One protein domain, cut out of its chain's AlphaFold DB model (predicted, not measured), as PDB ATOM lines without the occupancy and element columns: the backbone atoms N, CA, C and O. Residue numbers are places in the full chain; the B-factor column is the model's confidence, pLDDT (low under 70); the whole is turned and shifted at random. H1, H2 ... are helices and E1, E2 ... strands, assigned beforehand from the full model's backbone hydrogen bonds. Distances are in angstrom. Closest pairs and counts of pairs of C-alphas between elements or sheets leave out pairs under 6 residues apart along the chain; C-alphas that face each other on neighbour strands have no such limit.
ATOM      1  N   LYS A   5     -19.836   2.892 -65.999       55.97
ATOM      2  CA  LYS A   5     -19.870   4.353 -65.828       55.97
ATOM      3  C   LYS A   5     -19.617   4.808 -64.392       55.97
ATOM      4  O   LYS A   5     -18.886   5.768 -64.186       55.97
ATOM      5  N   LEU A   6     -20.205   4.149 -63.393       56.97
ATOM      6  CA  LEU A   6     -19.982   4.512 -61.991       56.97
ATOM      7  C   LEU A   6     -18.619   4.083 -61.470       56.97
ATOM      8  O   LEU A   6     -18.050   4.766 -60.626       56.97
ATOM      9  N   ARG A   7     -18.089   2.969 -61.974       61.47
ATOM     10  CA  ARG A   7     -16.718   2.558 -61.698       61.47
ATOM     11  C   ARG A   7     -15.748   3.559 -62.305       61.47
ATOM     12  O   ARG A   7     -14.871   4.023 -61.600       61.47
ATOM     13  N   GLU A   8     -15.948   3.953 -63.560       62.28
ATOM     14  CA  GLU A   8     -15.175   5.024 -64.194       62.28
ATOM     15  C   GLU A   8     -15.297   6.341 -63.414       62.28
ATOM     16  O   GLU A   8     -14.293   7.001 -63.179       62.28
ATOM     17  N   TYR A   9     -16.491   6.695 -62.929       64.44
ATOM     18  CA  TYR A   9     -16.683   7.860 -62.063       64.44
ATOM     19  C   TYR A   9     -15.920   7.743 -60.739       64.44
ATOM     20  O   TYR A   9     -15.263   8.699 -60.349       64.44
ATOM     21  N   TYR A  10     -15.988   6.599 -60.053       64.81
ATOM     22  CA  TYR A  10     -15.274   6.357 -58.796       64.81
ATOM     23  C   TYR A  10     -13.752   6.346 -58.993       64.81
ATOM     24  O   TYR A  10     -13.030   6.964 -58.221       64.81
ATOM     25  N   GLU A  11     -13.258   5.690 -60.040       64.12
ATOM     26  CA  GLU A  11     -11.828   5.618 -60.367       64.12
ATOM     27  C   GLU A  11     -11.265   6.976 -60.797       64.12
ATOM     28  O   GLU A  11     -10.165   7.346 -60.402       64.12
ATOM     29  N   ASN A  12     -12.041   7.754 -61.556       62.41
ATOM     30  CA  ASN A  12     -11.681   9.119 -61.941       62.41
ATOM     31  C   ASN A  12     -12.070  10.153 -60.879       62.41
ATOM     32  O   ASN A  12     -11.845  11.352 -61.068       62.41
ATOM     33  N   SER A  13     -12.677   9.712 -59.776       58.06
ATOM     34  CA  SER A  13     -13.068  10.583 -58.688       58.06
ATOM     35  C   SER A  13     -11.792  11.103 -58.038       58.06
ATOM     36  O   SER A  13     -11.043  10.316 -57.450       58.06
ATOM     37  N   PRO A  14     -11.548  12.425 -58.024       49.78
ATOM     38  CA  PRO A  14     -10.390  12.981 -57.329       49.78
ATOM     39  C   PRO A  14     -10.464  12.764 -55.804       49.78
ATOM     40  O   PRO A  14      -9.578  13.198 -55.069       49.78
ATOM     41  N   TRP A  15     -11.523  12.112 -55.313       53.69
ATOM     42  CA  TRP A  15     -11.832  11.834 -53.913       53.69
ATOM     43  C   TRP A  15     -11.385  10.441 -53.455       53.69
ATOM     44  O   TRP A  15     -11.273  10.246 -52.246       53.69
ATOM     45  N   LYS A  16     -11.100   9.510 -54.383       56.69
ATOM     46  CA  LYS A  16     -10.699   8.124 -54.071       56.69
ATOM     47  C   LYS A  16      -9.456   8.070 -53.173       56.69
ATOM     48  O   LYS A  16      -9.457   7.363 -52.173       56.69
ATOM     49  N   ASP A  17      -8.462   8.906 -53.468       46.09
ATOM     50  CA  ASP A  17      -7.180   8.910 -52.749       46.09
ATOM     51  C   ASP A  17      -7.020  10.092 -51.770       46.09
ATOM     52  O   ASP A  17      -6.151  10.080 -50.895       46.09
ATOM     53  N   SER A  18      -7.838  11.145 -51.891       41.12
ATOM     54  CA  SER A  18      -7.568  12.431 -51.225       41.12
ATOM     55  C   SER A  18      -8.183  12.585 -49.833       41.12
ATOM     56  O   SER A  18      -7.592  13.275 -49.001       41.12
ATOM     57  N   VAL A  19      -9.299  11.916 -49.520       46.78
ATOM     58  CA  VAL A  19      -9.966  12.063 -48.207       46.78
ATOM     59  C   VAL A  19      -9.071  11.572 -47.059       46.78
ATOM     60  O   VAL A  19      -9.006  12.213 -46.011       46.78
ATOM     61  N   PHE A  20      -8.305  10.498 -47.271       45.28
ATOM     62  CA  PHE A  20      -7.409   9.944 -46.250       45.28
ATOM     63  C   PHE A  20      -6.080  10.689 -46.128       45.28
ATOM     64  O   PHE A  20      -5.499  10.714 -45.049       45.28
ATOM     65  N   SER A  21      -5.631  11.364 -47.192       40.97
ATOM     66  CA  SER A  21      -4.414  12.190 -47.146       40.97
ATOM     67  C   SER A  21      -4.529  13.397 -46.202       40.97
ATOM     68  O   SER A  21      -3.522  14.020 -45.867       40.97
ATOM     69  N   TRP A  22      -5.749  13.737 -45.768       39.44
ATOM     70  CA  TRP A  22      -6.041  14.914 -44.947       39.44
ATOM     71  C   TRP A  22      -6.585  14.596 -43.554       39.44
ATOM     72  O   TRP A  22      -6.750  15.527 -42.763       39.44
ATOM     73  N   TYR A  23      -6.882  13.330 -43.246       46.50
ATOM     74  CA  TYR A  23      -7.445  12.959 -41.951       46.50
ATOM     75  C   TYR A  23      -6.319  12.641 -40.956       46.50
ATOM     76  O   TYR A  23      -5.543  11.714 -41.195       46.50
ATOM     77  N   PRO A  24      -6.189  13.390 -39.848       44.44
ATOM     78  CA  PRO A  24      -5.216  13.062 -38.821       44.44
ATOM     79  C   PRO A  24      -5.720  11.839 -38.046       44.44
ATOM     80  O   PRO A  24      -6.684  11.928 -37.288       44.44
ATOM     81  N   PHE A  25      -5.083  10.689 -38.248       52.69
ATOM     82  CA  PHE A  25      -5.191   9.584 -37.297       52.69
ATOM     83  C   PHE A  25      -4.521  10.003 -35.981       52.69
ATOM     84  O   PHE A  25      -3.631  10.857 -35.992       52.69
ATOM     85  N   GLU A  26      -4.956   9.438 -34.849       54.84
ATOM     86  CA  GLU A  26      -4.282   9.691 -33.570       54.84
ATOM     87  C   GLU A  26      -2.781   9.401 -33.707       54.84
ATOM     88  O   GLU A  26      -2.380   8.366 -34.252       54.84
ATOM     89  N   GLU A  27      -1.948  10.338 -33.244       54.81
ATOM     90  CA  GLU A  27      -0.498  10.188 -33.300       54.81
ATOM     91  C   GLU A  27      -0.076   8.879 -32.617       54.81
ATOM     92  O   GLU A  27      -0.425   8.619 -31.467       54.81
ATOM     93  N   GLY A  28       0.692   8.053 -33.330       58.66
ATOM     94  CA  GLY A  28       1.268   6.817 -32.794       58.66
ATOM     95  C   GLY A  28       0.491   5.527 -33.083       58.66
ATOM     96  O   GLY A  28       1.048   4.455 -32.858       58.66
ATOM     97  N   ILE A  29      -0.727   5.580 -33.640       66.25
ATOM     98  CA  ILE A  29      -1.447   4.363 -34.056       66.25
ATOM     99  C   ILE A  29      -1.024   3.951 -35.471       66.25
ATOM    100  O   ILE A  29      -1.311   4.640 -36.448       66.25
ATOM    101  N   THR A  30      -0.390   2.783 -35.605       79.12
ATOM    102  CA  THR A  30      -0.173   2.142 -36.914       79.12
ATOM    103  C   THR A  30      -1.449   1.443 -37.370       79.12
ATOM    104  O   THR A  30      -1.975   0.607 -36.635       79.12
ATOM    105  N   TYR A  31      -1.924   1.709 -38.580       85.19
ATOM    106  CA  TYR A  31      -3.064   0.992 -39.147       85.19
ATOM    107  C   TYR A  31      -2.754   0.476 -40.554       85.19
ATOM    108  O   TYR A  31      -1.951   1.061 -41.274       85.19
ATOM    109  N   GLU A  32      -3.416  -0.613 -40.933       86.44
ATOM    110  CA  GLU A  32      -3.456  -1.134 -42.301       86.44
ATOM    111  C   GLU A  32      -4.910  -1.060 -42.760       86.44
ATOM    112  O   GLU A  32      -5.808  -1.495 -42.038       86.44
ATOM    113  N   MET A  33      -5.148  -0.506 -43.946       87.31
ATOM    114  CA  MET A  33      -6.477  -0.461 -44.545       87.31
ATOM    115  C   MET A  33      -6.548  -1.437 -45.710       87.31
ATOM    116  O   MET A  33      -5.682  -1.432 -46.583       87.31
ATOM    117  N   VAL A  34      -7.596  -2.253 -45.731       88.00
ATOM    118  CA  VAL A  34      -7.821  -3.248 -46.776       88.00
ATOM    119  C   VAL A  34      -9.280  -3.172 -47.207       88.00
ATOM    120  O   VAL A  34     -10.188  -3.397 -46.408       88.00
ATOM    121  N   MET A  35      -9.500  -2.846 -48.474       87.31
ATOM    122  CA  MET A  35     -10.818  -2.777 -49.100       87.31
ATOM    123  C   MET A  35     -10.888  -3.834 -50.198       87.31
ATOM    124  O   MET A  35      -9.927  -3.983 -50.950       87.31
ATOM    125  N   ASP A  36     -11.999  -4.568 -50.261       85.56
ATOM    126  CA  ASP A  36     -12.217  -5.675 -51.205       85.56
ATOM    127  C   ASP A  36     -11.053  -6.687 -51.238       85.56
ATOM    128  O   ASP A  36     -10.456  -6.939 -52.289       85.56
ATOM    129  N   PRO A  37     -10.689  -7.260 -50.074       87.44
ATOM    130  CA  PRO A  37      -9.626  -8.254 -49.977       87.44
ATOM    131  C   PRO A  37      -9.919  -9.462 -50.873       87.44
ATOM    132  O   PRO A  37     -11.006 -10.037 -50.825       87.44
ATOM    133  N   THR A  38      -8.917  -9.898 -51.633       84.50
ATOM    134  CA  THR A  38      -9.000 -11.120 -52.448       84.50
ATOM    135  C   THR A  38      -8.772 -12.392 -51.631       84.50
ATOM    136  O   THR A  38      -9.178 -13.471 -52.051       84.50
ATOM    137  N   ASP A  39      -8.134 -12.274 -50.463       89.88
ATOM    138  CA  ASP A  39      -7.913 -13.372 -49.531       89.88
ATOM    139  C   ASP A  39      -8.218 -12.928 -48.094       89.88
ATOM    140  O   ASP A  39      -7.645 -11.972 -47.567       89.88
ATOM    141  N   LEU A  40      -9.144 -13.649 -47.465       93.50
ATOM    142  CA  LEU A  40      -9.570 -13.478 -46.077       93.50
ATOM    143  C   LEU A  40      -9.253 -14.719 -45.234       93.50
ATOM    144  O   LEU A  40      -9.937 -14.982 -44.241       93.50
ATOM    145  N   SER A  41      -8.277 -15.528 -45.649       95.50
ATOM    146  CA  SER A  41      -7.738 -16.653 -44.884       95.50
ATOM    147  C   SER A  41      -7.108 -16.195 -43.566       95.50
ATOM    148  O   SER A  41      -6.766 -15.024 -43.371       95.50
ATOM    149  N   VAL A  42      -6.949 -17.127 -42.627       97.94
ATOM    150  CA  VAL A  42      -6.294 -16.837 -41.342       97.94
ATOM    151  C   VAL A  42      -4.842 -16.411 -41.575       97.94
ATOM    152  O   VAL A  42      -4.349 -15.505 -40.905       97.94
ATOM    153  N   GLU A  43      -4.176 -17.017 -42.553       97.69
ATOM    154  CA  GLU A  43      -2.797 -16.746 -42.944       97.69
ATOM    155  C   GLU A  43      -2.637 -15.330 -43.510       97.69
ATOM    156  O   GLU A  43      -1.742 -14.597 -43.076       97.69
ATOM    157  N   ALA A  44      -3.527 -14.908 -44.416       95.81
ATOM    158  CA  ALA A  44      -3.524 -13.551 -44.962       95.81
ATOM    159  C   ALA A  44      -3.783 -12.499 -43.872       95.81
ATOM    160  O   ALA A  44      -3.056 -11.508 -43.763       95.81
ATOM    161  N   LEU A  45      -4.764 -12.744 -42.999       97.38
ATOM    162  CA  LEU A  45      -5.063 -11.863 -41.867       97.38
ATOM    163  C   LEU A  45      -3.886 -11.773 -40.880       97.38
ATOM    164  O   LEU A  45      -3.556 -10.684 -40.403       97.38
ATOM    165  N   ALA A  46      -3.204 -12.888 -40.606       96.94
ATOM    166  CA  ALA A  46      -2.010 -12.908 -39.766       96.94
ATOM    167  C   ALA A  46      -0.840 -12.143 -40.408       96.94
ATOM    168  O   ALA A  46      -0.078 -11.482 -39.698       96.94
ATOM    169  N   ALA A  47      -0.710 -12.171 -41.739       95.75
ATOM    170  CA  ALA A  47       0.291 -11.390 -42.458       95.75
ATOM    171  C   ALA A  47       0.049  -9.875 -42.325       95.75
ATOM    172  O   ALA A  47       1.007  -9.128 -42.129       95.75
ATOM    173  N   TYR A  48      -1.207  -9.411 -42.349       93.88
ATOM    174  CA  TYR A  48      -1.520  -8.009 -42.034       93.88
ATOM    175  C   TYR A  48      -1.135  -7.658 -40.599       93.88
ATOM    176  O   TYR A  48      -0.479  -6.642 -40.373       93.88
ATOM    177  N   LYS A  49      -1.464  -8.526 -39.634       93.44
ATOM    178  CA  LYS A  49      -1.108  -8.326 -38.223       93.44
ATOM    179  C   LYS A  49       0.398  -8.123 -38.020       93.44
ATOM    180  O   LYS A  49       0.788  -7.272 -37.232       93.44
ATOM    181  N   GLN A  50       1.248  -8.864 -38.736       92.38
ATOM    182  CA  GLN A  50       2.711  -8.755 -38.616       92.38
ATOM    183  C   GLN A  50       3.270  -7.380 -39.015       92.38
ATOM    184  O   GLN A  50       4.372  -7.033 -38.591       92.38
ATOM    185  N   LYS A  51       2.535  -6.600 -39.817       89.81
ATOM    186  CA  LYS A  51       2.921  -5.235 -40.208       89.81
ATOM    187  C   LYS A  51       2.555  -4.184 -39.156       89.81
ATOM    188  O   LYS A  51       3.011  -3.046 -39.251       89.81
ATOM    189  N   LEU A  52       1.701  -4.538 -38.199       90.38
ATOM    190  CA  LEU A  52       1.131  -3.620 -37.220       90.38
ATOM    191  C   LEU A  52       1.963  -3.606 -35.930       90.38
ATOM    192  O   LEU A  52       2.494  -4.630 -35.501       90.38
ATOM    193  N   GLY A  53       2.054  -2.436 -35.291       87.56
ATOM    194  CA  GLY A  53       2.569  -2.313 -33.928       87.56
ATOM    195  C   GLY A  53       1.617  -2.917 -32.887       87.56
ATOM    196  O   GLY A  53       0.525  -3.379 -33.216       87.56
ATOM    197  N   ALA A  54       2.012  -2.880 -31.610       85.50
ATOM    198  CA  ALA A  54       1.224  -3.441 -30.505       85.50
ATOM    199  C   ALA A  54      -0.190  -2.831 -30.410       85.50
ATOM    200  O   ALA A  54      -1.169  -3.560 -30.288       85.50
ATOM    201  N   ASP A  55      -0.316  -1.514 -30.572       86.81
ATOM    202  CA  ASP A  55      -1.612  -0.814 -30.574       86.81
ATOM    203  C   ASP A  55      -2.219  -0.683 -31.978       86.81
ATOM    204  O   ASP A  55      -3.129   0.117 -32.222       86.81
ATOM    205  N   GLY A  56      -1.685  -1.448 -32.933       88.88
ATOM    206  CA  GLY A  56      -2.062  -1.336 -34.325       88.88
ATOM    207  C   GLY A  56      -3.438  -1.917 -34.639       88.88
ATOM    208  O   GLY A  56      -3.988  -2.751 -33.908       88.88
ATOM    209  N   ARG A  57      -4.013  -1.452 -35.750       91.94
ATOM    210  CA  ARG A  57      -5.384  -1.784 -36.157       91.94
ATOM    211  C   ARG A  57      -5.444  -2.161 -37.632       91.94
ATOM    212  O   ARG A  57      -4.883  -1.472 -38.476       91.94
ATOM    213  N   LEU A  58      -6.153  -3.235 -37.949       94.25
ATOM    214  CA  LEU A  58      -6.566  -3.545 -39.311       94.25
ATOM    215  C   LEU A  58      -7.966  -2.959 -39.527       94.25
ATOM    216  O   LEU A  58      -8.900  -3.290 -38.796       94.25
ATOM    217  N   LEU A  59      -8.095  -2.086 -40.521       93.69
ATOM    218  CA  LEU A  59      -9.355  -1.524 -40.994       93.69
ATOM    219  C   LEU A  59      -9.743  -2.263 -42.272       93.69
ATOM    220  O   LEU A  59      -9.135  -2.062 -43.320       93.69
ATOM    221  N   LEU A  60     -10.724  -3.151 -42.171       94.12
ATOM    222  CA  LEU A  60     -11.072  -4.078 -43.242       94.12
ATOM    223  C   LEU A  60     -12.507  -3.834 -43.699       94.12
ATOM    224  O   LEU A  60     -13.424  -3.863 -42.879       94.12
ATOM    225  N   VAL A  61     -12.702  -3.618 -44.997       93.06
ATOM    226  CA  VAL A  61     -14.018  -3.372 -45.598       93.06
ATOM    227  C   VAL A  61     -14.253  -4.340 -46.747       93.06
ATOM    228  O   VAL A  61     -13.399  -4.484 -47.622       93.06
ATOM    229  N   TYR A  62     -15.407  -5.002 -46.753       90.50
ATOM    230  CA  TYR A  62     -15.777  -5.923 -47.822       90.50
ATOM    231  C   TYR A  62     -17.296  -6.046 -47.982       90.50
ATOM    232  O   TYR A  62     -18.076  -5.756 -47.068       90.50
ATOM    233  N   GLU A  63     -17.714  -6.482 -49.166       90.06
ATOM    234  CA  GLU A  63     -19.115  -6.736 -49.490       90.06
ATOM    235  C   GLU A  63     -19.694  -7.883 -48.640       90.06
ATOM    236  O   GLU A  63     -19.070  -8.928 -48.461       90.06
ATOM    237  N   ASN A  64     -20.908  -7.704 -48.109       93.06
ATOM    238  CA  ASN A  64     -21.591  -8.759 -47.361       93.06
ATOM    239  C   ASN A  64     -22.240  -9.752 -48.344       93.06
ATOM    240  O   ASN A  64     -23.148  -9.342 -49.076       93.06
ATOM    241  N   PRO A  65     -21.881 -11.053 -48.337       91.94
ATOM    242  CA  PRO A  65     -22.485 -12.043 -49.236       91.94
ATOM    243  C   PRO A  65     -23.999 -12.217 -49.028       91.94
ATOM    244  O   PRO A  65     -24.692 -12.656 -49.943       91.94
ATOM    245  N   PHE A  66     -24.527 -11.825 -47.861       93.81
ATOM    246  CA  PHE A  66     -25.950 -11.891 -47.511       93.81
ATOM    247  C   PHE A  66     -26.678 -10.543 -47.601       93.81
ATOM    248  O   PHE A  66     -27.803 -10.433 -47.108       93.81
ATOM    249  N   ALA A  67     -26.071  -9.524 -48.222       92.31
ATOM    250  CA  ALA A  67     -26.697  -8.217 -48.409       92.31
ATOM    251  C   ALA A  67     -28.081  -8.329 -49.067       92.31
ATOM    252  O   ALA A  67     -28.260  -9.113 -50.003       92.31
ATOM    253  N   LEU A  68     -29.041  -7.508 -48.628       90.00
ATOM    254  CA  LEU A  68     -30.440  -7.547 -49.079       90.00
ATOM    255  C   LEU A  68     -30.592  -7.543 -50.614       90.00
ATOM    256  O   LEU A  68     -31.402  -8.290 -51.159       90.00
ATOM    257  N   ARG A  69     -29.726  -6.818 -51.330       87.62
ATOM    258  CA  ARG A  69     -29.670  -6.798 -52.801       87.62
ATOM    259  C   ARG A  69     -29.489  -8.168 -53.443       87.62
ATOM    260  O   ARG A  69     -30.017  -8.401 -54.525       87.62
ATOM    261  N   TYR A  70     -28.764  -9.080 -52.803       89.50
ATOM    262  CA  TYR A  70     -28.587 -10.440 -53.310       89.50
ATOM    263  C   TYR A  70     -29.853 -11.276 -53.147       89.50
ATOM    264  O   TYR A  70     -30.177 -12.064 -54.030       89.50
ATOM    265  N   TRP A  71     -30.636 -11.030 -52.095       90.31
ATOM    266  CA  TRP A  71     -31.984 -11.590 -51.951       90.31
ATOM    267  C   TRP A  71     -32.951 -10.998 -52.973       90.31
ATOM    268  O   TRP A  71     -33.803 -11.711 -53.502       90.31
ATOM    269  N   ALA A  72     -32.773  -9.718 -53.310       86.38
ATOM    270  CA  ALA A  72     -33.476  -9.078 -54.415       86.38
ATOM    271  C   ALA A  72     -33.073  -9.638 -55.785       86.38
ATOM    272  O   ALA A  72     -33.731  -9.325 -56.768       86.38
ATOM    273  N   GLY A  73     -32.045 -10.486 -55.871       84.75
ATOM    274  CA  GLY A  73     -31.626 -11.125 -57.114       84.75
ATOM    275  C   GLY A  73     -30.467 -10.438 -57.818       84.75
ATOM    276  O   GLY A  73     -30.156 -10.818 -58.939       84.75
ATOM    277  N   LYS A  74     -29.796  -9.465 -57.185       85.81
ATOM    278  CA  LYS A  74     -28.568  -8.879 -57.734       85.81
ATOM    279  C   LYS A  74     -27.550  -9.977 -58.012       85.81
ATOM    280  O   LYS A  74     -27.366 -10.894 -57.210       85.81
ATOM    281  N   ARG A  75     -26.856  -9.859 -59.137       83.56
ATOM    282  CA  ARG A  75     -25.837 -10.831 -59.530       83.56
ATOM    283  C   ARG A  75     -24.581 -10.745 -58.682       83.56
ATOM    284  O   ARG A  75     -24.146  -9.652 -58.297       83.56
ATOM    285  N   SER A  76     -23.979 -11.908 -58.452       83.25
ATOM    286  CA  SER A  76     -22.631 -12.025 -57.911       83.25
ATOM    287  C   SER A  76     -21.638 -11.296 -58.812       83.25
ATOM    288  O   SER A  76     -21.715 -11.376 -60.037       83.25
ATOM    289  N   ALA A  77     -20.698 -10.582 -58.198       78.25
ATOM    290  CA  ALA A  77     -19.595  -9.957 -58.916       78.25
ATOM    291  C   ALA A  77     -18.636 -11.005 -59.513       78.25
ATOM    292  O   ALA A  77     -18.062 -10.768 -60.569       78.25
ATOM    293  N   ASP A  78     -18.488 -12.144 -58.836       78.19
ATOM    294  CA  ASP A  78     -17.565 -13.211 -59.223       78.19
ATOM    295  C   ASP A  78     -18.129 -14.033 -60.393       78.19
ATOM    296  O   ASP A  78     -17.511 -14.149 -61.445       78.19
ATOM    297  N   THR A  79     -19.364 -14.526 -60.255       79.12
ATOM    298  CA  THR A  79     -19.959 -15.463 -61.225       79.12
ATOM    299  C   THR A  79     -20.897 -14.813 -62.241       79.12
ATOM    300  O   THR A  79     -21.294 -15.455 -63.207       79.12
ATOM    301  N   GLY A  80     -21.326 -13.566 -62.019       78.69
ATOM    302  CA  GLY A  80     -22.358 -12.925 -62.840       78.69
ATOM    303  C   GLY A  80     -23.764 -13.514 -62.659       78.69
ATOM    304  O   GLY A  80     -24.705 -13.040 -63.292       78.69
ATOM    305  N   MET A  81     -23.953 -14.493 -61.770       80.94
ATOM    306  CA  MET A  81     -25.236 -15.167 -61.565       80.94
ATOM    307  C   MET A  81     -26.008 -14.603 -60.364       80.94
ATOM    308  O   MET A  81     -25.402 -14.238 -59.349       80.94
ATOM    309  N   PRO A  82     -27.350 -14.528 -60.434       84.50
ATOM    310  CA  PRO A  82     -28.176 -14.160 -59.287       84.50
ATOM    311  C   PRO A  82     -28.100 -15.232 -58.187       84.50
ATOM    312  O   PRO A  82     -27.986 -16.420 -58.477       84.50
ATOM    313  N   TYR A  83     -28.194 -14.812 -56.922       86.88
ATOM    314  CA  TYR A  83     -28.204 -15.659 -55.710       86.88
ATOM    315  C   TYR A  83     -26.941 -16.461 -55.383       86.88
ATOM    316  O   TYR A  83     -26.856 -16.994 -54.280       86.88
ATOM    317  N   ASP A  84     -25.956 -16.546 -56.273       87.50
ATOM    318  CA  ASP A  84     -24.752 -17.358 -56.047       87.50
ATOM    319  C   ASP A  84     -23.990 -16.982 -54.767       87.50
ATOM    320  O   ASP A  84     -23.484 -17.865 -54.068       87.50
ATOM    321  N   THR A  85     -23.988 -15.696 -54.402       88.75
ATOM    322  CA  THR A  85     -23.404 -15.215 -53.141       88.75
ATOM    323  C   THR A  85     -24.060 -15.842 -51.910       88.75
ATOM    324  O   THR A  85     -23.358 -16.197 -50.966       88.75
ATOM    325  N   LEU A  86     -25.379 -16.074 -51.936       90.19
ATOM    326  CA  LEU A  86     -26.135 -16.689 -50.835       90.19
ATOM    327  C   LEU A  86     -25.791 -18.174 -50.648       90.19
ATOM    328  O   LEU A  86     -25.939 -18.709 -49.550       90.19
ATOM    329  N   PHE A  87     -25.339 -18.840 -51.714       87.25
ATOM    330  CA  PHE A  87     -24.926 -20.245 -51.697       87.25
ATOM    331  C   PHE A  87     -23.418 -20.431 -51.494       87.25
ATOM    332  O   PHE A  87     -22.962 -21.574 -51.453       87.25
ATOM    333  N   GLY A  88     -22.644 -19.343 -51.391       84.81
ATOM    334  CA  GLY A  88     -21.184 -19.409 -51.306       84.81
ATOM    335  C   GLY A  88     -20.542 -20.026 -52.552       84.81
ATOM    336  O   GLY A  88     -19.565 -20.763 -52.432       84.81
ATOM    337  N   ARG A  89     -21.120 -19.785 -53.735       83.00
ATOM    338  CA  ARG A  89     -20.573 -20.229 -55.027       83.00
ATOM    339  C   ARG A  89     -19.627 -19.179 -55.610       83.00
ATOM    340  O   ARG A  89     -19.795 -17.990 -55.344       83.00
ATOM    341  N   GLY A  90     -18.681 -19.634 -56.427       78.50
ATOM    342  CA  GLY A  90     -17.624 -18.815 -57.023       78.50
ATOM    343  C   GLY A  90     -16.232 -19.354 -56.701       78.50
ATOM    344  O   GLY A  90     -16.094 -20.281 -55.897       78.50
ATOM    345  N   ASP A  91     -15.212 -18.772 -57.324       77.31
ATOM    346  CA  ASP A  91     -13.810 -19.133 -57.082       77.31
ATOM    347  C   ASP A  91     -13.333 -18.580 -55.729       77.31
ATOM    348  O   ASP A  91     -12.493 -19.186 -55.054       77.31
ATOM    349  N   HIS A  92     -13.919 -17.458 -55.291       78.31
ATOM    350  CA  HIS A  92     -13.547 -16.759 -54.060       78.31
ATOM    351  C   HIS A  92     -14.777 -16.329 -53.234       78.31
ATOM    352  O   HIS A  92     -15.091 -15.138 -53.154       78.31
ATOM    353  N   PRO A  93     -15.492 -17.269 -52.584       85.00
ATOM    354  CA  PRO A  93     -16.659 -16.930 -51.775       85.00
ATOM    355  C   PRO A  93     -16.272 -16.081 -50.554       85.00
ATOM    356  O   PRO A  93     -15.381 -16.433 -49.774       85.00
ATOM    357  N   LEU A  94     -16.972 -14.959 -50.371       89.69
ATOM    358  CA  LEU A  94     -16.761 -14.055 -49.240       89.69
ATOM    359  C   LEU A  94     -17.315 -14.659 -47.936       89.69
ATOM    360  O   LEU A  94     -18.393 -15.257 -47.949       89.69
ATOM    361  N   PRO A  95     -16.624 -14.490 -46.792       93.31
ATOM    362  CA  PRO A  95     -17.070 -15.041 -45.521       93.31
ATOM    363  C   PRO A  95     -18.235 -14.251 -44.916       93.31
ATOM    364  O   PRO A  95     -18.321 -13.024 -45.022       93.31
ATOM    365  N   SER A  96     -19.093 -14.946 -44.170       94.38
ATOM    366  CA  SER A  96     -20.077 -14.290 -43.292       94.38
ATOM    367  C   SER A  96     -19.393 -13.469 -42.183       94.38
ATOM    368  O   SER A  96     -18.230 -13.718 -41.853       94.38
ATOM    369  N   LYS A  97     -20.126 -12.554 -41.521       96.00
ATOM    370  CA  LYS A  97     -19.632 -11.854 -40.315       96.00
ATOM    371  C   LYS A  97     -19.102 -12.841 -39.269       96.00
ATOM    372  O   LYS A  97     -17.975 -12.693 -38.811       96.00
ATOM    373  N   ALA A  98     -19.877 -13.875 -38.931       95.94
ATOM    374  CA  ALA A  98     -19.502 -14.871 -37.919       95.94
ATOM    375  C   ALA A  98     -18.227 -15.649 -38.291       95.94
ATOM    376  O   ALA A  98     -17.372 -15.943 -37.445       95.94
ATOM    377  N   GLU A  99     -18.077 -15.959 -39.574       96.25
ATOM    378  CA  GLU A  99     -16.885 -16.614 -40.090       96.25
ATOM    379  C   GLU A  99     -15.663 -15.696 -39.996       96.25
ATOM    380  O   GLU A  99     -14.642 -16.096 -39.434       96.25
ATOM    381  N   LEU A 100     -15.766 -14.445 -40.451       97.25
ATOM    382  CA  LEU A 100     -14.657 -13.496 -40.378       97.25
ATOM    383  C   LEU A 100     -14.287 -13.135 -38.929       97.25
ATOM    384  O   LEU A 100     -13.100 -13.049 -38.618       97.25
ATOM    385  N   GLN A 101     -15.260 -13.015 -38.018       97.75
ATOM    386  CA  GLN A 101     -15.011 -12.864 -36.575       97.75
ATOM    387  C   GLN A 101     -14.093 -13.974 -36.048       97.75
ATOM    388  O   GLN A 101     -13.141 -13.708 -35.305       97.75
ATOM    389  N   THR A 102     -14.362 -15.214 -36.464       98.12
ATOM    390  CA  THR A 102     -13.566 -16.388 -36.096       98.12
ATOM    391  C   THR A 102     -12.176 -16.331 -36.724       98.12
ATOM    392  O   THR A 102     -11.183 -16.517 -36.020       98.12
ATOM    393  N   ARG A 103     -12.079 -16.019 -38.022       98.12
ATOM    394  CA  ARG A 103     -10.795 -15.938 -38.736       98.12
ATOM    395  C   ARG A 103      -9.880 -14.847 -38.167       98.12
ATOM    396  O   ARG A 103      -8.708 -15.118 -37.929       98.12
ATOM    397  N   LEU A 104     -10.410 -13.663 -37.851       98.00
ATOM    398  CA  LEU A 104      -9.663 -12.577 -37.196       98.00
ATOM    399  C   LEU A 104      -9.117 -12.997 -35.826       98.00
ATOM    400  O   LEU A 104      -7.956 -12.737 -35.511       98.00
ATOM    401  N   LYS A 105      -9.931 -13.694 -35.022       97.50
ATOM    402  CA  LYS A 105      -9.500 -14.218 -33.720       97.50
ATOM    403  C   LYS A 105      -8.384 -15.255 -33.868       97.50
ATOM    404  O   LYS A 105      -7.412 -15.211 -33.120       97.50
ATOM    405  N   LEU A 106      -8.501 -16.167 -34.835       98.25
ATOM    406  CA  LEU A 106      -7.473 -17.174 -35.126       98.25
ATOM    407  C   LEU A 106      -6.177 -16.549 -35.664       98.25
ATOM    408  O   LEU A 106      -5.094 -17.009 -35.315       98.25
ATOM    409  N   ALA A 107      -6.278 -15.459 -36.428       97.75
ATOM    410  CA  ALA A 107      -5.137 -14.656 -36.874       97.75
ATOM    411  C   ALA A 107      -4.484 -13.848 -35.732       97.75
ATOM    412  O   ALA A 107      -3.419 -13.248 -35.901       97.75
ATOM    413  N   GLY A 108      -5.104 -13.844 -34.548       96.25
ATOM    414  CA  GLY A 108      -4.574 -13.251 -33.330       96.25
ATOM    415  C   GLY A 108      -4.984 -11.800 -33.092       96.25
ATOM    416  O   GLY A 108      -4.323 -11.144 -32.293       96.25
ATOM    417  N   PHE A 109      -6.014 -11.276 -33.758       97.25
ATOM    418  CA  PHE A 109      -6.628 -10.010 -33.349       97.25
ATOM    419  C   PHE A 109      -7.483 -10.237 -32.097       97.25
ATOM    420  O   PHE A 109      -8.313 -11.148 -32.055       97.25
ATOM    421  N   GLU A 110      -7.278  -9.423 -31.065       95.38
ATOM    422  CA  GLU A 110      -7.925  -9.595 -29.760       95.38
ATOM    423  C   GLU A 110      -9.190  -8.741 -29.592       95.38
ATOM    424  O   GLU A 110     -10.073  -9.103 -28.814       95.38
ATOM    425  N   GLY A 111      -9.282  -7.615 -30.305       94.75
ATOM    426  CA  GLY A 111     -10.425  -6.704 -30.266       94.75
ATOM    427  C   GLY A 111     -11.075  -6.550 -31.636       94.75
ATOM    428  O   GLY A 111     -10.386  -6.533 -32.653       94.75
ATOM    429  N   GLN A 112     -12.399  -6.425 -31.668       95.81
ATOM    430  CA  GLN A 112     -13.160  -6.154 -32.888       95.81
ATOM    431  C   GLN A 112     -14.217  -5.089 -32.583       95.81
ATOM    432  O   GLN A 112     -14.761  -5.085 -31.478       95.81
ATOM    433  N   LYS A 113     -14.462  -4.172 -33.520       95.75
ATOM    434  CA  LYS A 113     -15.663  -3.327 -33.550       95.75
ATOM    435  C   LYS A 113     -16.238  -3.339 -34.962       95.75
ATOM    436  O   LYS A 113     -15.493  -3.131 -35.921       95.75
ATOM    437  N   TRP A 114     -17.532  -3.624 -35.080       97.50
ATOM    438  CA  TRP A 114     -18.200  -3.822 -36.369       97.50
ATOM    439  C   TRP A 114     -19.052  -2.627 -36.779       97.50
ATOM    440  O   TRP A 114     -19.745  -2.016 -35.963       97.50
ATOM    441  N   TYR A 115     -19.006  -2.341 -38.077       97.38
ATOM    442  CA  TYR A 115     -19.676  -1.241 -38.744       97.38
ATOM    443  C   TYR A 115     -20.386  -1.707 -40.018       97.38
ATOM    444  O   TYR A 115     -19.964  -2.658 -40.683       97.38
ATOM    445  N   TYR A 116     -21.443  -0.983 -40.375       95.56
ATOM    446  CA  TYR A 116     -22.355  -1.277 -41.477       95.56
ATOM    447  C   TYR A 116     -22.499  -0.029 -42.356       95.56
ATOM    448  O   TYR A 116     -23.368   0.812 -42.101       95.56
ATOM    449  N   PRO A 117     -21.616   0.139 -43.358       91.94
ATOM    450  CA  PRO A 117     -21.718   1.224 -44.322       91.94
ATOM    451  C   PRO A 117     -22.979   1.088 -45.178       91.94
ATOM    452  O   PRO A 117     -23.301   0.011 -45.684       91.94
ATOM    453  N   LEU A 118     -23.661   2.208 -45.364       85.62
ATOM    454  CA  LEU A 118     -24.830   2.392 -46.208       85.62
ATOM    455  C   LEU A 118     -24.581   3.590 -47.134       85.62
ATOM    456  O   LEU A 118     -24.053   4.610 -46.709       85.62
ATOM    457  N   THR A 119     -24.933   3.555 -48.414       72.31
ATOM    458  CA  THR A 119     -25.617   2.491 -49.170       72.31
ATOM    459  C   THR A 119     -24.739   1.282 -49.462       72.31
ATOM    460  O   THR A 119     -25.214   0.147 -49.434       72.31
ATOM    461  N   ASP A 120     -23.454   1.520 -49.671       78.94
ATOM    462  CA  ASP A 120     -22.403   0.517 -49.764       78.94
ATOM    463  C   ASP A 120     -21.064   1.126 -49.313       78.94
ATOM    464  O   ASP A 120     -21.019   2.242 -48.784       78.94
ATOM    465  N   HIS A 121     -19.972   0.381 -49.478       82.50
ATOM    466  CA  HIS A 121     -18.626   0.802 -49.094       82.50
ATOM    467  C   HIS A 121     -17.904   1.688 -50.124       82.50
ATOM    468  O   HIS A 121     -16.833   2.200 -49.813       82.50
ATOM    469  N   TYR A 122     -18.466   1.910 -51.318       78.81
ATOM    470  CA  TYR A 122     -17.901   2.811 -52.335       78.81
ATOM    471  C   TYR A 122     -18.525   4.207 -52.277       78.81
ATOM    472  O   TYR A 122     -17.820   5.215 -52.321       78.81
ATOM    473  N   PHE A 123     -19.853   4.266 -52.169       77.06
ATOM    474  CA  PHE A 123     -20.658   5.485 -52.110       77.06
ATOM    475  C   PHE A 123     -21.323   5.630 -50.741       77.06
ATOM    476  O   PHE A 123     -22.511   5.935 -50.625       77.06
ATOM    477  N   THR A 124     -20.538   5.404 -49.690       82.12
ATOM    478  CA  THR A 124     -21.002   5.507 -48.309       82.12
ATOM    479  C   THR A 124     -21.559   6.903 -48.024       82.12
ATOM    480  O   THR A 124     -20.918   7.914 -48.309       82.12
ATOM    481  N   ARG A 125     -22.763   6.937 -47.451       83.12
ATOM    482  CA  ARG A 125     -23.473   8.124 -46.951       83.12
ATOM    483  C   ARG A 125     -23.706   8.037 -45.445       83.12
ATOM    484  O   ARG A 125     -23.644   9.052 -44.764       83.12
ATOM    485  N   GLU A 126     -23.922   6.835 -44.925       89.25
ATOM    486  CA  GLU A 126     -24.087   6.561 -43.503       89.25
ATOM    487  C   GLU A 126     -23.238   5.357 -43.089       89.25
ATOM    488  O   GLU A 126     -23.009   4.441 -43.873       89.25
ATOM    489  N   VAL A 127     -22.770   5.336 -41.848       93.31
ATOM    490  CA  VAL A 127     -22.063   4.200 -41.255       93.31
ATOM    491  C   VAL A 127     -22.655   3.966 -39.882       93.31
ATOM    492  O   VAL A 127     -22.505   4.804 -38.998       93.31
ATOM    493  N   TYR A 128     -23.321   2.833 -39.712       95.19
ATOM    494  CA  TYR A 128     -23.832   2.373 -38.422       95.19
ATOM    495  C   TYR A 128     -22.792   1.480 -37.750       95.19
ATOM    496  O   TYR A 128     -21.928   0.931 -38.432       95.19
ATOM    497  N   SER A 129     -22.864   1.305 -36.437       96.25
ATOM    498  CA  SER A 129     -22.049   0.322 -35.715       96.25
ATOM    499  C   SER A 129     -22.933  -0.672 -34.986       96.25
ATOM    500  O   SER A 129     -24.131  -0.452 -34.825       96.25
ATOM    501  N   GLU A 130     -22.340  -1.744 -34.475       94.88
ATOM    502  CA  GLU A 130     -23.040  -2.678 -33.583       94.88
ATOM    503  C   GLU A 130     -23.610  -2.016 -32.309       94.88
ATOM    504  O   GLU A 130     -24.516  -2.565 -31.691       94.88
ATOM    505  N   ASN A 131     -23.149  -0.809 -31.955       94.50
ATOM    506  CA  ASN A 131     -23.644  -0.027 -30.816       94.50
ATOM    507  C   ASN A 131     -24.696   1.031 -31.199       94.50
ATOM    508  O   ASN A 131     -25.301   1.652 -30.324       94.50
ATOM    509  N   TYR A 132     -24.895   1.282 -32.493       93.62
ATOM    510  CA  TYR A 132     -25.849   2.259 -33.010       93.62
ATOM    511  C   TYR A 132     -26.395   1.730 -34.328       93.62
ATOM    512  O   TYR A 132     -25.820   1.964 -35.391       93.62
ATOM    513  N   LEU A 133     -27.483   0.971 -34.230       93.94
ATOM    514  CA  LEU A 133     -28.213   0.430 -35.370       93.94
ATOM    515  C   LEU A 133     -29.289   1.425 -35.834       93.94
ATOM    516  O   LEU A 133     -29.768   2.219 -35.019       93.94
ATOM    517  N   PRO A 134     -29.665   1.405 -37.123       91.19
ATOM    518  CA  PRO A 134     -30.735   2.258 -37.624       91.19
ATOM    519  C   PRO A 134     -32.086   1.891 -37.008       91.19
ATOM    520  O   PRO A 134     -32.318   0.747 -36.613       91.19
ATOM    521  N   ASP A 135     -32.995   2.863 -36.978       86.75
ATOM    522  CA  ASP A 135     -34.398   2.629 -36.652       86.75
ATOM    523  C   ASP A 135     -35.213   2.210 -37.890       86.75
ATOM    524  O   ASP A 135     -34.735   2.197 -39.027       86.75
ATOM    525  N   GLU A 136     -36.475   1.839 -37.670       80.19
ATOM    526  CA  GLU A 136     -37.373   1.375 -38.733       80.19
ATOM    527  C   GLU A 136     -37.720   2.453 -39.782       80.19
ATOM    528  O   GLU A 136     -38.331   2.135 -40.805       80.19
ATOM    529  N   PHE A 137     -37.312   3.706 -39.558       77.69
ATOM    530  CA  PHE A 137     -37.493   4.853 -40.447       77.69
ATOM    531  C   PHE A 137     -36.220   5.199 -41.226       77.69
ATOM    532  O   PHE A 137     -36.160   6.245 -41.870       77.69
ATOM    533  N   LEU A 138     -35.235   4.290 -41.271       80.38
ATOM    534  CA  LEU A 138     -34.052   4.405 -42.129       80.38
ATOM    535  C   LEU A 138     -34.402   4.860 -43.553       80.38
ATOM    536  O   LEU A 138     -33.744   5.737 -44.104       80.38
ATOM    537  N   ASN A 139     -35.468   4.306 -44.140       69.19
ATOM    538  CA  ASN A 139     -35.915   4.633 -45.497       69.19
ATOM    539  C   ASN A 139     -36.283   6.114 -45.703       69.19
ATOM    540  O   ASN A 139     -36.309   6.562 -46.845       69.19
ATOM    541  N   GLN A 140     -36.539   6.879 -44.640       66.56
ATOM    542  CA  GLN A 140     -36.772   8.324 -44.728       66.56
ATOM    543  C   GLN A 140     -35.501   9.107 -45.055       66.56
ATOM    544  O   GLN A 140     -35.574  10.213 -45.581       66.56
ATOM    545  N   ARG A 141     -34.336   8.534 -44.747       66.69
ATOM    546  CA  ARG A 141     -33.013   9.154 -44.919       66.69
ATOM    547  C   ARG A 141     -32.169   8.426 -45.965       66.69
ATOM    548  O   ARG A 141     -31.215   8.978 -46.511       66.69
ATOM    549  N   PHE A 142     -32.534   7.181 -46.247       67.56
ATOM    550  CA  PHE A 142     -31.774   6.238 -47.042       67.56
ATOM    551  C   PHE A 142     -32.316   6.102 -48.465       67.56
ATOM    552  O   PHE A 142     -33.430   5.630 -48.685       67.56
ATOM    553  N   VAL A 143     -31.472   6.430 -49.446       62.12
ATOM    554  CA  VAL A 143     -31.709   6.139 -50.864       62.12
ATOM    555  C   VAL A 143     -30.607   5.185 -51.335       62.12
ATOM    556  O   VAL A 143     -29.507   5.658 -51.621       62.12
ATOM    557  N   PRO A 144     -30.833   3.857 -51.383       64.50
ATOM    558  CA  PRO A 144     -29.889   2.911 -51.952       64.50
ATOM    559  C   PRO A 144     -29.702   3.207 -53.423       64.50
ATOM    560  O   PRO A 144     -30.658   3.452 -54.155       64.50
ATOM    561  N   TYR A 145     -28.456   3.107 -53.857       64.06
ATOM    562  CA  TYR A 145     -28.163   3.074 -55.270       64.06
ATOM    563  C   TYR A 145     -28.509   1.687 -55.818       64.06
ATOM    564  O   TYR A 145     -27.877   0.682 -55.472       64.06
ATOM    565  N   VAL A 146     -29.500   1.637 -56.704       61.53
ATOM    566  CA  VAL A 146     -29.852   0.419 -57.430       61.53
ATOM    567  C   VAL A 146     -29.420   0.602 -58.879       61.53
ATOM    568  O   VAL A 146     -30.036   1.346 -59.639       61.53
ATOM    569  N   GLY A 147     -28.331  -0.060 -59.269       60.91
ATOM    570  CA  GLY A 147     -27.945  -0.145 -60.677       60.91
ATOM    571  C   GLY A 147     -28.983  -0.941 -61.467       60.91
ATOM    572  O   GLY A 147     -29.584  -1.870 -60.928       60.91
ATOM    573  N   GLN A 148     -29.192  -0.595 -62.740       62.25
ATOM    574  CA  GLN A 148     -30.104  -1.351 -63.596       62.25
ATOM    575  C   GLN A 148     -29.618  -2.793 -63.749       62.25
ATOM    576  O   GLN A 148     -28.629  -3.059 -64.431       62.25
ATOM    577  N   ASP A 149     -30.358  -3.722 -63.162       69.44
ATOM    578  CA  ASP A 149     -30.125  -5.151 -63.295       69.44
ATOM    579  C   ASP A 149     -31.479  -5.835 -63.503       69.44
ATOM    580  O   ASP A 149     -32.391  -5.716 -62.688       69.44
ATOM    581  N   ILE A 150     -31.624  -6.522 -64.638       67.56
ATOM    582  CA  ILE A 150     -32.876  -7.200 -65.013       67.56
ATOM    583  C   ILE A 150     -33.197  -8.372 -64.078       67.56
ATOM    584  O   ILE A 150     -34.336  -8.834 -64.037       67.56
ATOM    585  N   SER A 151     -32.192  -8.876 -63.359       73.38
ATOM    586  CA  SER A 151     -32.377  -9.953 -62.397       73.38
ATOM    587  C   SER A 151     -32.976  -9.462 -61.077       73.38
ATOM    588  O   SER A 151     -33.463 -10.278 -60.301       73.38
ATOM    589  N   LEU A 152     -33.043  -8.152 -60.822       78.44
ATOM    590  CA  LEU A 152     -33.684  -7.644 -59.611       78.44
ATOM    591  C   LEU A 152     -35.183  -7.938 -59.620       78.44
ATOM    592  O   LEU A 152     -35.903  -7.506 -60.515       78.44
ATOM    593  N   GLN A 153     -35.655  -8.668 -58.610       76.88
ATOM    594  CA  GLN A 153     -37.047  -9.089 -58.482       76.88
ATOM    595  C   GLN A 153     -37.944  -8.070 -57.803       76.88
ATOM    596  O   GLN A 153     -39.139  -7.985 -58.089       76.88
ATOM    597  N   PHE A 154     -37.363  -7.317 -56.888       77.44
ATOM    598  CA  PHE A 154     -38.040  -6.301 -56.120       77.44
ATOM    599  C   PHE A 154     -37.040  -5.220 -55.747       77.44
ATOM    600  O   PHE A 154     -35.823  -5.400 -55.811       77.44
ATOM    601  N   ASP A 155     -37.586  -4.084 -55.357       76.00
ATOM    602  CA  ASP A 155     -36.820  -3.017 -54.752       76.00
ATOM    603  C   ASP A 155     -36.603  -3.312 -53.260       76.00
ATOM    604  O   ASP A 155     -37.549  -3.627 -52.538       76.00
ATOM    605  N   GLU A 156     -35.356  -3.229 -52.798       81.38
ATOM    606  CA  GLU A 156     -34.993  -3.501 -51.405       81.38
ATOM    607  C   GLU A 156     -35.368  -2.365 -50.440       81.38
ATOM    608  O   GLU A 156     -35.494  -2.607 -49.239       81.38
ATOM    609  N   ARG A 157     -35.586  -1.134 -50.936       77.94
ATOM    610  CA  ARG A 157     -35.861   0.058 -50.103       77.94
ATOM    611  C   ARG A 157     -36.980  -0.150 -49.089       77.94
ATOM    612  O   ARG A 157     -36.756   0.132 -47.909       77.94
ATOM    613  N   PRO A 158     -38.164  -0.658 -49.480       77.06
ATOM    614  CA  PRO A 158     -39.273  -0.812 -48.550       77.06
ATOM    615  C   PRO A 158     -39.020  -1.924 -47.521       77.06
ATOM    616  O   PRO A 158     -39.639  -1.920 -46.461       77.06
ATOM    617  N   LEU A 159     -38.111  -2.865 -47.809       84.12
ATOM    618  CA  LEU A 159     -37.844  -4.024 -46.958       84.12
ATOM    619  C   LEU A 159     -36.913  -3.720 -45.784       84.12
ATOM    620  O   LEU A 159     -36.987  -4.429 -44.784       84.12
ATOM    621  N   TYR A 160     -36.083  -2.670 -45.851       86.50
ATOM    622  CA  TYR A 160     -35.204  -2.302 -44.730       86.50
ATOM    623  C   TYR A 160     -35.979  -2.104 -43.428       86.50
ATOM    624  O   TYR A 160     -35.509  -2.523 -42.374       86.50
ATOM    625  N   ARG A 161     -37.194  -1.551 -43.504       84.94
ATOM    626  CA  ARG A 161     -38.083  -1.414 -42.349       84.94
ATOM    627  C   ARG A 161     -38.333  -2.756 -41.657       84.94
ATOM    628  O   ARG A 161     -38.141  -2.878 -40.449       84.94
ATOM    629  N   GLU A 162     -38.744  -3.760 -42.424       87.25
ATOM    630  CA  GLU A 162     -39.078  -5.087 -41.900       87.25
ATOM    631  C   GLU A 162     -37.825  -5.849 -41.448       87.25
ATOM    632  O   GLU A 162     -37.842  -6.515 -40.415       87.25
ATOM    633  N   VAL A 163     -36.706  -5.691 -42.162       91.12
ATOM    634  CA  VAL A 163     -35.398  -6.246 -41.779       91.12
ATOM    635  C   VAL A 163     -34.932  -5.691 -40.430       91.12
ATOM    636  O   VAL A 163     -34.454  -6.448 -39.584       91.12
ATOM    637  N   ILE A 164     -35.096  -4.385 -40.203       91.81
ATOM    638  CA  ILE A 164     -34.737  -3.728 -38.941       91.81
ATOM    639  C   ILE A 164     -35.675  -4.180 -37.818       91.81
ATOM    640  O   ILE A 164     -35.197  -4.605 -36.768       91.81
ATOM    641  N   ARG A 165     -36.997  -4.194 -38.052       88.94
ATOM    642  CA  ARG A 165     -37.992  -4.713 -37.092       88.94
ATOM    643  C   ARG A 165     -37.737  -6.162 -36.689       88.94
ATOM    644  O   ARG A 165     -37.927  -6.520 -35.529       88.94
ATOM    645  N   GLY A 166     -37.305  -6.987 -37.638       92.62
ATOM    646  CA  GLY A 166     -36.952  -8.385 -37.410       92.62
ATOM    647  C   GLY A 166     -35.596  -8.596 -36.729       92.62
ATOM    648  O   GLY A 166     -35.241  -9.742 -36.467       92.62
ATOM    649  N   GLY A 167     -34.823  -7.535 -36.463       93.69
ATOM    650  CA  GLY A 167     -33.485  -7.634 -35.874       93.69
ATOM    651  C   GLY A 167     -32.430  -8.231 -36.814       93.69
ATOM    652  O   GLY A 167     -31.411  -8.733 -36.352       93.69
ATOM    653  N   ALA A 168     -32.665  -8.203 -38.129       95.06
ATOM    654  CA  ALA A 168     -31.810  -8.837 -39.136       95.06
ATOM    655  C   ALA A 168     -30.877  -7.854 -39.869       95.06
ATOM    656  O   ALA A 168     -30.154  -8.264 -40.778       95.06
ATOM    657  N   PHE A 169     -30.872  -6.569 -39.491       94.50
ATOM    658  CA  PHE A 169     -30.114  -5.523 -40.187       94.50
ATOM    659  C   PHE A 169     -28.628  -5.855 -40.338       94.50
ATOM    660  O   PHE A 169     -28.110  -5.811 -41.449       94.50
ATOM    661  N   GLU A 170     -27.953  -6.243 -39.254       95.12
ATOM    662  CA  GLU A 170     -26.521  -6.565 -39.296       95.12
ATOM    663  C   GLU A 170     -26.219  -7.727 -40.249       95.12
ATOM    664  O   GLU A 170     -25.184  -7.733 -40.898       95.12
ATOM    665  N   PHE A 171     -27.118  -8.710 -40.349       95.56
ATOM    666  CA  PHE A 171     -26.943  -9.860 -41.235       95.56
ATOM    667  C   PHE A 171     -27.173  -9.499 -42.709       95.56
ATOM    668  O   PHE A 171     -26.512 -10.054 -43.586       95.56
ATOM    669  N   MET A 172     -28.092  -8.570 -42.985       93.69
ATOM    670  CA  MET A 172     -28.525  -8.206 -44.341       93.69
ATOM    671  C   MET A 172     -27.957  -6.872 -44.849       93.69
ATOM    672  O   MET A 172     -28.339  -6.423 -45.934       93.69
ATOM    673  N   CYS A 173     -27.054  -6.226 -44.105       92.19
ATOM    674  CA  CYS A 173     -26.447  -4.955 -44.502       92.19
ATOM    675  C   CYS A 173     -25.646  -5.088 -45.807       92.19
ATOM    676  O   CYS A 173     -25.221  -6.177 -46.188       92.19
ATOM    677  N   GLY A 174     -25.412  -3.976 -46.505       88.94
ATOM    678  CA  GLY A 174     -24.730  -3.994 -47.802       88.94
ATOM    679  C   GLY A 174     -23.260  -4.424 -47.744       88.94
ATOM    680  O   GLY A 174     -22.761  -5.074 -48.661       88.94
ATOM    681  N   ALA A 175     -22.554  -4.047 -46.686       92.44
ATOM    682  CA  ALA A 175     -21.131  -4.304 -46.514       92.44
ATOM    683  C   ALA A 175     -20.795  -4.390 -45.026       92.44
ATOM    684  O   ALA A 175     -21.532  -3.869 -44.183       92.44
ATOM    685  N   TYR A 176     -19.660  -5.010 -44.722       95.75
ATOM    686  CA  TYR A 176     -19.067  -4.978 -43.394       95.75
ATOM    687  C   TYR A 176     -17.820  -4.104 -43.412       95.75
ATOM    688  O   TYR A 176     -16.978  -4.221 -44.302       95.75
ATOM    689  N   PHE A 177     -17.684  -3.269 -42.391       96.38
ATOM    690  CA  PHE A 177     -16.447  -2.587 -42.048       96.38
ATOM    691  C   PHE A 177     -16.062  -3.001 -40.627       96.38
ATOM    692  O   PHE A 177     -16.865  -2.890 -39.706       96.38
ATOM    693  N   VAL A 178     -14.852  -3.517 -40.438       96.12
ATOM    694  CA  VAL A 178     -14.366  -3.952 -39.128       96.12
ATOM    695  C   VAL A 178     -13.084  -3.224 -38.753       96.12
ATOM    696  O   VAL A 178     -12.139  -3.124 -39.535       96.12
ATOM    697  N   GLU A 179     -13.062  -2.738 -37.517       95.12
ATOM    698  CA  GLU A 179     -11.847  -2.368 -36.807       95.12
ATOM    699  C   GLU A 179     -11.360  -3.595 -36.029       95.12
ATOM    700  O   GLU A 179     -11.935  -3.949 -34.997       95.12
ATOM    701  N   ALA A 180     -10.298  -4.246 -36.503       96.31
ATOM    702  CA  ALA A 180      -9.657  -5.362 -35.817       96.31
ATOM    703  C   ALA A 180      -8.380  -4.884 -35.109       96.31
ATOM    704  O   ALA A 180      -7.415  -4.456 -35.742       96.31
ATOM    705  N   ARG A 181      -8.371  -4.946 -33.778       94.88
ATOM    706  CA  ARG A 181      -7.284  -4.448 -32.923       94.88
ATOM    707  C   ARG A 181      -6.352  -5.582 -32.526       94.88
ATOM    708  O   ARG A 181      -6.811  -6.668 -32.157       94.88
ATOM    709  N   VAL A 182      -5.046  -5.322 -32.584       93.69
ATOM    710  CA  VAL A 182      -4.012  -6.288 -32.182       93.69
ATOM    711  C   VAL A 182      -4.197  -6.698 -30.719       93.69
ATOM    712  O   VAL A 182      -4.211  -7.894 -30.438       93.69
ATOM    713  N   HIS A 183      -4.443  -5.734 -29.829       88.25
ATOM    714  CA  HIS A 183      -4.726  -5.970 -28.413       88.25
ATOM    715  C   HIS A 183      -6.116  -5.472 -28.007       88.25
ATOM    716  O   HIS A 183      -6.568  -4.417 -28.453       88.25
ATOM    717  N   LYS A 184      -6.801  -6.219 -27.130       83.00
ATOM    718  CA  LYS A 184      -8.167  -5.871 -26.682       83.00
ATOM    719  C   LYS A 184      -8.225  -4.653 -25.759       83.00
ATOM    720  O   LYS A 184      -9.267  -4.011 -25.689       83.00
ATOM    721  N   GLU A 185      -7.130  -4.373 -25.051       85.94
ATOM    722  CA  GLU A 185      -7.026  -3.260 -24.097       85.94
ATOM    723  C   GLU A 185      -6.863  -1.910 -24.813       85.94
ATOM    724  O   GLU A 185      -7.136  -0.864 -24.230       85.94
ATOM    725  N   ALA A 186      -6.467  -1.922 -26.094       84.00
ATOM    726  CA  ALA A 186      -6.506  -0.728 -26.924       84.00
ATOM    727  C   ALA A 186      -7.976  -0.295 -27.111       84.00
ATOM    728  O   ALA A 186      -8.802  -1.114 -27.547       84.00
ATOM    729  N   PRO A 187      -8.324   0.969 -26.805       87.56
ATOM    730  CA  PRO A 187      -9.704   1.426 -26.856       87.56
ATOM    731  C   PRO A 187     -10.248   1.339 -28.291       87.56
ATOM    732  O   PRO A 187      -9.539   1.707 -29.237       87.56
ATOM    733  N   PRO A 188     -11.492   0.858 -28.481       89.75
ATOM    734  CA  PRO A 188     -12.131   0.872 -29.791       89.75
ATOM    735  C   PRO A 188     -12.309   2.307 -30.294       89.75
ATOM    736  O   PRO A 188     -12.277   3.267 -29.522       89.75
ATOM    737  N   CYS A 189     -12.542   2.461 -31.594       89.62
ATOM    738  CA  CYS A 189     -12.991   3.739 -32.131       89.62
ATOM    739  C   CYS A 189     -14.272   4.205 -31.410       89.62
ATOM    740  O   CYS A 189     -15.261   3.475 -31.338       89.62
ATOM    741  N   THR A 190     -14.267   5.438 -30.903       92.56
ATOM    742  CA  THR A 190     -15.389   6.029 -30.141       92.56
ATOM    743  C   THR A 190     -16.609   6.367 -31.001       92.56
ATOM    744  O   THR A 190     -17.663   6.708 -30.482       92.56
ATOM    745  N   VAL A 191     -16.465   6.362 -32.332       94.25
ATOM    746  CA  VAL A 191     -17.570   6.676 -33.248       94.25
ATOM    747  C   VAL A 191     -18.491   5.468 -33.328       94.25
ATOM    748  O   VAL A 191     -18.033   4.364 -33.641       94.25
ATOM    749  N   ASP A 192     -19.774   5.687 -33.054       94.94
ATOM    750  CA  ASP A 192     -20.828   4.678 -33.158       94.94
ATOM    751  C   ASP A 192     -21.687   4.862 -34.415       94.94
ATOM    752  O   ASP A 192     -22.200   3.880 -34.947       94.94
ATOM    753  N   TYR A 193     -21.819   6.089 -34.918       94.81
ATOM    754  CA  TYR A 193     -22.480   6.373 -36.192       94.81
ATOM    755  C   TYR A 193     -21.802   7.531 -36.918       94.81
ATOM    756  O   TYR A 193     -21.287   8.447 -36.273       94.81
ATOM    757  N   ALA A 194     -21.821   7.516 -38.247       93.25
ATOM    758  CA  ALA A 194     -21.362   8.625 -39.071       93.25
ATOM    759  C   ALA A 194     -22.307   8.881 -40.248       93.25
ATOM    760  O   ALA A 194     -22.596   7.962 -41.003       93.25
ATOM    761  N   ALA A 195     -22.699  10.135 -40.462       90.69
ATOM    762  CA  ALA A 195     -23.234  10.618 -41.731       90.69
ATOM    763  C   ALA A 195     -22.120  11.343 -42.494       90.69
ATOM    764  O   ALA A 195     -21.438  12.200 -41.927       90.69
ATOM    765  N   VAL A 196     -21.919  11.015 -43.768       87.31
ATOM    766  CA  VAL A 196     -20.831  11.550 -44.594       87.31
ATOM    767  C   VAL A 196     -21.359  12.156 -45.891       87.31
ATOM    768  O   VAL A 196     -22.139  11.554 -46.623       87.31
ATOM    769  N   THR A 197     -20.898  13.365 -46.206       82.94
ATOM    770  CA  THR A 197     -21.342  14.132 -47.384       82.94
ATOM    771  C   THR A 197     -20.222  14.319 -48.409       82.94
ATOM    772  O   THR A 197     -20.091  15.369 -49.038       82.94
ATOM    773  N   ILE A 198     -19.385  13.291 -48.599       78.38
ATOM    774  CA  ILE A 198     -18.202  13.325 -49.486       78.38
ATOM    775  C   ILE A 198     -18.527  13.657 -50.949       78.38
ATOM    776  O   ILE A 198     -17.682  14.195 -51.662       78.38
ATOM    777  N   TYR A 199     -19.756  13.375 -51.378       73.12
ATOM    778  CA  TYR A 199     -20.265  13.619 -52.727       73.12
ATOM    779  C   TYR A 199     -20.603  15.095 -53.001       73.12
ATOM    780  O   TYR A 199     -20.797  15.470 -54.155       73.12
ATOM    781  N   ARG A 200     -20.645  15.950 -51.967       78.12
ATOM    782  CA  ARG A 200     -20.884  17.395 -52.113       78.12
ATOM    783  C   ARG A 200     -19.634  18.133 -52.606       78.12
ATOM    784  O   ARG A 200     -18.532  17.579 -52.689       78.12
ATOM    785  N   GLU A 201     -19.774  19.420 -52.903       77.75
ATOM    786  CA  GLU A 201     -18.636  20.296 -53.198       77.75
ATOM    787  C   GLU A 201     -17.632  20.350 -52.031       77.75
ATOM    788  O   GLU A 201     -18.046  20.274 -50.875       77.75
TER     789      GLU A 201
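AT A GLANCE: This is residues 5 to 201 of the 521 residues of an uncharacterized protein of Paenibacillus polysaccharolyticus (UniProt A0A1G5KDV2). One six-stranded sheet, twisted and curled like part of a barrel, has H5 packed over E5 and E3 on one face. H2 grazes it by E1 and E2, while H3, H4, H6 and H7 gather with long loops towards the end where E2 ends and E5 begins; H1 lies away from the sheet, and residues 20 to 27 stick out. The 197 printed residues run H1 E1 H2 E2 H3 H4 H5 E3 E4 H6 H7 E5 E6, seven helices and six strands, and the mixed sheet has the order E1 E2 E5 E3 E4 E6. The class is mixed, helices and strands, with under half of the residues in named elements; the whole is compact, with a radius of gyration of the C-alphas of 17.1 A and spans of 48 by 40 by 37 A.

IN THESE COORDINATES: H1, residues 5 to 11, begins at C-alpha 5 (-19.870, 4.353, -65.828). E1 is residues 31 to 35, H2 42 to 50, E2 57 to 63 with 19.8 A, H3 68 to 71 and H4 84 to 87. H5, residues 97 to 106, measures 14.3 A, and E3, residues 111 to 118, 23.3 A from C-alpha 111 (-10.425, -6.704, -30.266). E4 is residues 126 to 129, H6 157 to 165, H7 169 to 172 and E5 175 to 181 with 19.4 A. E6, residues 191 to 196, ends at C-alpha 196 (-20.831, 11.550, -44.594).

HOW THE PARTS SIT: E1 and E2 are parallel, N 34 to O 59 at 2.9 A, and with H2 form a strand-helix-strand unit, two parallel neighbours with a helix between, its crossover right-handed. The other neighbours are antiparallel: E2 and E5, N 58 to O 180 at 2.8 A; E5 and E3, N 115 to O 177 at 2.7 A; the hairpin E3 and E4, N 116 to O 128 at 2.8 A; E4 and E6, N 127 to O 194 at 2.8 A. E4, H6, H7 and E5 form a split unit, with E3 between its strands, also right-handed. H5 has a height over the sheet of 9.7 A, and H7 is on the same face. H2 and H5 touch only at their ends, C-alphas of Val 42 and Arg 103 closest at 5.3 A. H3 and H4 only just touch, with 3 pairs of C-alphas within 8 A, those of Tyr 70 and Thr 85 closest at 7.0 A. H1 and E6 are apart. In H1, H2 and H5 every O i to N i+4 pair is within hydrogen-bond range, in H6 3 of 5; H3, H4 and H7 are too short for one.

THE WHOLE: The C-alphas of Gly 28 and Ile 150, the two farthest apart, are 49.0 A apart. The printed part has no cut. The long links are H1 to E1, H3 to H4 and E4 to H6. Mean pLDDT of the printed part is 83.1, with residues 5 to 29 and 139 to 150 under 70.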